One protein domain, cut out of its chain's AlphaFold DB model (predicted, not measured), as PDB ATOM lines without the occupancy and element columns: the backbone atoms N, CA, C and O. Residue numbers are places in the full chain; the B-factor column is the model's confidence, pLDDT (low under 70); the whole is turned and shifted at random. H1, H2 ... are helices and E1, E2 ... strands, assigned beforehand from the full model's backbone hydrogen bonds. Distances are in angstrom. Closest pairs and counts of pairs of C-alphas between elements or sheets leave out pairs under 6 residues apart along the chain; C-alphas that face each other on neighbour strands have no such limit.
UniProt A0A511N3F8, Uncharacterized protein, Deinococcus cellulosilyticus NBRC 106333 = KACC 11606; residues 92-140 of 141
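This is residues 92 to 140 of the 141 residues of an uncharacterized protein of Deinococcus cellulosilyticus NBRC 106333 = KACC 11606 (UniProt A0A511N3F8). A long two-stranded hairpin, E1 and E2, makes most of the length of a rod. At the end away from its turn a long loop swings out and comes back past E1, and the printed part then ends near E2 with the short helix H1. The printed part has 49 residues with two named strands and one named helix, in the order E1, E2, H1; the sheet E1 - E2 is antiparallel and the class is mixed, helices and strands. The whole is only just loose, close to compact, with a radius of gyration of the C-alphas of 11.7 A and spans of 37 by 17 by 15 A.

E1 is residues 92 to 101, 24.2 A from first to last C-alpha, beginning at C-alpha 92 (134.501, 104.252, 171.322); it bends by 68 degrees at residue 95. E2 is residues 104 to 113, 29.0 A long, ending at C-alpha 113 (137.541, 108.948, 168.395). H1 is residues 133 to 138, ending at C-alpha 138 (148.242, 92.764, 178.047).

E1 and E2 form a hairpin with a tight link of 2 residues, antiparallel at 155 degrees between their directions. N 97 and O 108 are within hydrogen-bond range at 2.9 A, as are N 106 and O 99 at 2.8 A. Residues 92 to 93 of E1 pair with residues 126 to 127, antiparallel. The closest C-alphas of E2 and H1 are those of Cys 108 and Met 135, 6.3 A apart. Those of E1 and H1 are Val 99 and Tyr 138, 7.4 A apart. In H1 every O i to N i+4 pair is within hydrogen-bond range.

The two C-alphas farthest apart are those of Asp 103 and Lys 117, 37.4 A. The printed part has no cut. The link from E2 to H1, residues 114 to 132, is long. The mean pLDDT of the printed part is 85.1; residues 117 and 140 are under 70.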
ATOM      1  N   TYR A  92     135.434 105.369 171.371       89.81
ATOM      2  CA  TYR A  92     134.501 104.252 171.322       89.81
ATOM      3  C   TYR A  92     135.229 102.992 170.891       89.81
ATOM      4  O   TYR A  92     136.159 103.048 170.083       89.81
ATOM      5  N   VAL A  93     134.757 101.860 171.399       90.06
ATOM      6  CA  VAL A  93     135.207 100.531 170.995       90.06
ATOM      7  C   VAL A  93     134.678 100.246 169.593       90.06
ATOM      8  O   VAL A  93     133.469 100.298 169.358       90.06
ATOM      9  N   VAL A  94     135.589  99.968 168.664       90.31
ATOM     10  CA  VAL A  94     135.273  99.660 167.260       90.31
ATOM     11  C   VAL A  94     135.543  98.203 166.899       90.31
ATOM     12  O   VAL A  94     134.950  97.691 165.949       90.31
ATOM     13  N   ASP A  95     136.418  97.543 167.651       90.62
ATOM     14  CA  ASP A  95     136.768  96.136 167.480       90.62
ATOM     15  C   ASP A  95     137.289  95.553 168.798       90.62
ATOM     16  O   ASP A  95     137.685  96.307 169.691       90.62
ATOM     17  N   GLU A  96     137.325  94.229 168.911       91.56
ATOM     18  CA  GLU A  96     137.879  93.520 170.067       91.56
ATOM     19  C   GLU A  96     138.732  92.340 169.594       91.56
ATOM     20  O   GLU A  96     138.277  91.481 168.843       91.56
ATOM     21  N   THR A  97     139.991  92.285 170.033       91.50
ATOM     22  CA  THR A  97     140.913  91.196 169.681       91.50
ATOM     23  C   THR A  97     141.155  90.299 170.895       91.50
ATOM     24  O   THR A  97     141.494  90.813 171.962       91.50
ATOM     25  N   PRO A  98     141.017  88.967 170.774       92.62
ATOM     26  CA  PRO A  98     141.313  88.065 171.877       92.62
ATOM     27  C   PRO A  98     142.828  87.938 172.086       92.62
ATOM     28  O   PRO A  98     143.582  87.667 171.152       92.62
ATOM     29  N   VAL A  99     143.268  88.081 173.332       91.19
ATOM     30  CA  VAL A  99     144.642  87.852 173.788       91.19
ATOM     31  C   VAL A  99     144.627  86.732 174.822       91.19
ATOM     32  O   VAL A  99     143.904  86.792 175.815       91.19
ATOM     33  N   GLN A 100     145.429  85.692 174.594       90.62
ATOM     34  CA  GLN A 100     145.507  84.555 175.505       90.62
ATOM     35  C   GLN A 100     146.479  84.841 176.658       90.62
ATOM     36  O   GLN A 100     147.659  85.111 176.434       90.62
ATOM     37  N   GLN A 101     145.993  84.729 177.894       85.31
ATOM     38  CA  GLN A 101     146.764  84.863 179.127       85.31
ATOM     39  C   GLN A 101     146.626  83.573 179.948       85.31
ATOM     40  O   GLN A 101     145.695  83.407 180.738       85.31
ATOM     41  N   GLY A 102     147.560  82.638 179.753       86.31
ATOM     42  CA  GLY A 102     147.453  81.300 180.339       86.31
ATOM     43  C   GLY A 102     146.179  80.606 179.852       86.31
ATOM     44  O   GLY A 102     145.970  80.491 178.645       86.31
ATOM     45  N   ASP A 103     145.311  80.213 180.781       91.00
ATOM     46  CA  ASP A 103     144.037  79.540 180.481       91.00
ATOM     47  C   ASP A 103     142.857  80.510 180.282       91.00
ATOM     48  O   ASP A 103     141.734  80.078 180.036       91.00
ATOM     49  N   THR A 104     143.084  81.824 180.387       87.69
ATOM     50  CA  THR A 104     142.035  82.845 180.228       87.69
ATOM     51  C   THR A 104     142.223  83.622 178.929       87.69
ATOM     52  O   THR A 104     143.341  83.981 178.562       87.69
ATOM     53  N   THR A 105     141.124  83.911 178.236       90.69
ATOM     54  CA  THR A 105     141.114  84.818 177.083       90.69
ATOM     55  C   THR A 105     140.673  86.205 177.536       90.69
ATOM     56  O   THR A 105     139.577  86.371 178.071       90.69
ATOM     57  N   LEU A 106     141.522  87.202 177.308       90.25
ATOM     58  CA  LEU A 106     141.231  88.610 177.536       90.25
ATOM     59  C   LEU A 106     140.819  89.266 176.215       90.25
ATOM     60  O   LEU A 106     141.515  89.118 175.215       90.25
ATOM     61  N   TRP A 107     139.710  90.000 176.201       89.75
ATOM     62  CA  TRP A 107     139.252  90.724 175.013       89.75
ATOM     63  C   TRP A 107     139.768  92.156 175.042       89.75
ATOM     64  O   TRP A 107     139.408  92.942 175.916       89.75
ATOM     65  N   CYS A 108     140.644  92.473 174.098       90.25
ATOM     66  CA  CYS A 108     141.340  93.743 174.038       90.25
ATOM     67  C   CYS A 108     140.634  94.717 173.097       90.25
ATOM     68  O   CYS A 108     140.541  94.430 171.899       90.25
ATOM     69  N   PRO A 109     140.137  95.857 173.607       90.25
ATOM     70  CA  PRO A 109     139.381  96.795 172.797       90.25
ATOM     71  C   PRO A 109     140.309  97.590 171.881       90.25
ATOM     72  O   PRO A 109     141.302  98.169 172.317       90.25
ATOM     73  N   THR A 110     139.939  97.684 170.610       89.31
ATOM     74  CA  THR A 110     140.457  98.704 169.700       89.31
ATOM     75  C   THR A 110     139.517  99.893 169.742       89.31
ATOM     76  O   THR A 110     138.312  99.749 169.520       89.31
ATOM     77  N   VAL A 111     140.068 101.074 170.010       88.44
ATOM     78  CA  VAL A 111     139.287 102.289 170.246       88.44
ATOM     79  C   VAL A 111     139.572 103.357 169.199       88.44
ATOM     80  O   VAL A 111     140.661 103.423 168.626       88.44
ATOM     81  N   ARG A 112     138.569 104.185 168.897       87.06
ATOM     82  CA  ARG A 112     138.689 105.322 167.975       87.06
ATOM     83  C   ARG A 112     137.847 106.499 168.450       87.06
ATOM     84  O   ARG A 112     136.767 106.321 169.012       87.06
ATOM     85  N   LYS A 113     138.308 107.716 168.159       86.75
ATOM     86  CA  LYS A 113     137.541 108.948 168.395       86.75
ATOM     87  C   LYS A 113     136.395 109.053 167.392       86.75
ATOM     88  O   LYS A 113     136.588 108.820 166.199       86.75
ATOM     89  N   GLY A 114     135.207 109.389 167.886       78.56
ATOM     90  CA  GLY A 114     134.030 109.610 167.045       78.56
ATOM     91  C   GLY A 114     134.049 110.966 166.316       78.56
ATOM     92  O   GLY A 114     134.928 111.794 166.574       78.56
ATOM     93  N   PRO A 115     133.054 111.236 165.445       72.19
ATOM     94  CA  PRO A 115     131.948 110.356 165.037       72.19
ATOM     95  C   PRO A 115     132.336 109.348 163.935       72.19
ATOM     96  O   PRO A 115     133.148 109.650 163.060       72.19
ATOM     97  N   PHE A 116     131.711 108.164 163.938       71.81
ATOM     98  CA  PHE A 116     131.939 107.122 162.926       71.81
ATOM     99  C   PHE A 116     131.134 107.389 161.659       71.81
ATOM    100  O   PHE A 116     129.925 107.604 161.714       71.81
ATOM    101  N   LYS A 117     131.812 107.363 160.509       68.31
ATOM    102  CA  LYS A 117     131.176 107.434 159.184       68.31
ATOM    103  C   LYS A 117     130.932 106.053 158.568       68.31
ATOM    104  O   LYS A 117     130.205 105.952 157.589       68.31
ATOM    105  N   GLU A 118     131.531 105.011 159.137       72.31
ATOM    106  CA  GLU A 118     131.527 103.642 158.619       72.31
ATOM    107  C   GLU A 118     131.063 102.671 159.709       72.31
ATOM    108  O   GLU A 118     131.232 102.944 160.901       72.31
ATOM    109  N   ALA A 119     130.469 101.548 159.296       74.06
ATOM    110  CA  ALA A 119     130.112 100.465 160.205       74.06
ATOM    111  C   ALA A 119     131.380  99.768 160.721       74.06
ATOM    112  O   ALA A 119     132.313  99.507 159.962       74.06
ATOM    113  N   THR A 120     131.396  99.471 162.015       81.88
ATOM    114  CA  THR A 120     132.491  98.808 162.733       81.88
ATOM    115  C   THR A 120     132.072  97.402 163.157       81.88
ATOM    116  O   THR A 120     130.884  97.078 163.123       81.88
ATOM    117  N   ASN A 121     133.024  96.565 163.582       85.69
ATOM    118  CA  ASN A 121     132.719  95.209 164.066       85.69
ATOM    119  C   ASN A 121     131.843  95.239 165.327       85.69
ATOM    120  O   ASN A 121     131.035  94.343 165.554       85.69
ATOM    121  N   VAL A 122     131.966  96.308 166.117       83.19
ATOM    122  CA  VAL A 122     131.088  96.605 167.249       83.19
ATOM    123  C   VAL A 122     130.040  97.632 166.814       83.19
ATOM    124  O   VAL A 122     130.360  98.809 166.642       83.19
ATOM    125  N   TRP A 123     128.788  97.200 166.619       82.06
ATOM    126  CA  TRP A 123     127.646  98.077 166.329       82.06
ATOM    127  C   TRP A 123     126.438  97.726 167.217       82.06
ATOM    128  O   TRP A 123     126.049  96.558 167.265       82.06
ATOM    129  N   PRO A 124     125.795  98.702 167.887       83.06
ATOM    130  CA  PRO A 124     126.107 100.135 167.884       83.06
ATOM    131  C   PRO A 124     127.454 100.451 168.566       83.06
ATOM    132  O   PRO A 124     127.889  99.677 169.422       83.06
ATOM    133  N   PRO A 125     128.118 101.574 168.219       78.19
ATOM    134  CA  PRO A 125     129.378 101.955 168.846       78.19
ATOM    135  C   PRO A 125     129.195 102.110 170.355       78.19
ATOM    136  O   PRO A 125     128.307 102.835 170.814       78.19
ATOM    137  N   ARG A 126     130.041 101.439 171.134       86.62
ATOM    138  CA  ARG A 126     130.039 101.527 172.599       86.62
ATOM    139  C   ARG A 126     131.107 102.506 173.052       86.62
ATOM    140  O   ARG A 126     132.242 102.414 172.597       86.62
ATOM    141  N   LEU A 127     130.754 103.418 173.957       86.50
ATOM    142  CA  LEU A 127     131.730 104.313 174.578       86.50
ATOM    143  C   LEU A 127     132.831 103.483 175.249       86.50
ATOM    144  O   LEU A 127     132.539 102.480 175.909       86.50
ATOM    145  N   PHE A 128     134.080 103.897 175.084       87.56
ATOM    146  CA  PHE A 128     135.191 103.304 175.798       87.56
ATOM    147  C   PHE A 128     135.245 103.880 177.213       87.56
ATOM    148  O   PHE A 128     135.501 105.062 177.410       87.56
ATOM    149  N   THR A 129     134.998 103.032 178.208       84.94
ATOM    150  CA  THR A 129     135.014 103.400 179.637       84.94
ATOM    151  C   THR A 129     136.380 103.153 180.288       84.94
ATOM    152  O   THR A 129     136.480 102.997 181.504       84.94
ATOM    153  N   GLY A 130     137.422 103.043 179.463       86.44
ATOM    154  CA  GLY A 130     138.777 102.708 179.875       86.44
ATOM    155  C   GLY A 130     139.053 101.208 180.026       86.44
ATOM    156  O   GLY A 130     138.155 100.367 180.087       86.44
ATOM    157  N   SER A 131     140.340 100.887 180.097       86.56
ATOM    158  CA  SER A 131     140.899  99.554 180.298       86.56
ATOM    159  C   SER A 131     140.996  99.205 181.778       86.56
ATOM    160  O   SER A 131     141.395 100.037 182.601       86.56
ATOM    161  N   THR A 132     140.724  97.939 182.101       83.00
ATOM    162  CA  THR A 132     141.098  97.360 183.398       83.00
ATOM    163  C   THR A 132     142.628  97.305 183.545       83.00
ATOM    164  O   THR A 132     143.348  97.436 182.544       83.00
ATOM    165  N   PRO A 133     143.167  97.091 184.762       85.69
ATOM    166  CA  PRO A 133     144.605  96.898 184.954       85.69
ATOM    167  C   PRO A 133     145.189  95.789 184.072       85.69
ATOM    168  O   PRO A 133     146.268  95.954 183.509       85.69
ATOM    169  N   GLU A 134     144.464  94.684 183.907       84.56
ATOM    170  CA  GLU A 134     144.875  93.550 183.080       84.56
ATOM    171  C   GLU A 134     144.917  93.951 181.604       84.56
ATOM    172  O   GLU A 134     145.939  93.771 180.943       84.56
ATOM    173  N   MET A 135     143.851  94.582 181.099       86.69
ATOM    174  CA  MET A 135     143.810  95.089 179.724       86.69
ATOM    175  C   MET A 135     144.951  96.069 179.447       86.69
ATOM    176  O   MET A 135     145.615  95.977 178.420       86.69
ATOM    177  N   PHE A 136     145.249  96.959 180.391       85.31
ATOM    178  CA  PHE A 136     146.349  97.911 180.263       85.31
ATOM    179  C   PHE A 136     147.732  97.243 180.151       85.31
ATOM    180  O   PHE A 136     148.635  97.786 179.512       85.31
ATOM    181  N   VAL A 137     147.922  96.078 180.777       86.19
ATOM    182  CA  VAL A 137     149.186  95.328 180.721       86.19
ATOM    183  C   VAL A 137     149.286  94.491 179.447       86.19
ATOM    184  O   VAL A 137     150.358  94.441 178.842       86.19
ATOM    185  N   TYR A 138     148.196  93.833 179.047       85.94
ATOM    186  CA  TYR A 138     148.242  92.764 178.047       85.94
ATOM    187  C   TYR A 138     147.771  93.160 176.650       85.94
ATOM    188  O   TYR A 138     148.159  92.497 175.692       85.94
ATOM    189  N   CYS A 139     146.985  94.224 176.491       84.31
ATOM    190  CA  CYS A 139     146.330  94.498 175.211       84.31
ATOM    191  C   CYS A 139     147.211  95.078 174.104       84.31
ATOM    192  O   CYS A 139     146.704  95.365 173.025       84.31
ATOM    193  N   GLY A 140     148.526  95.184 174.320       66.88
ATOM    194  CA  GLY A 140     149.403  95.937 173.427       66.88
ATOM    195  C   GLY A 140     149.049  97.425 173.492       66.88
ATOM    196  O   GLY A 140     147.891  97.805 173.624       66.88
TER     197      GLY A 140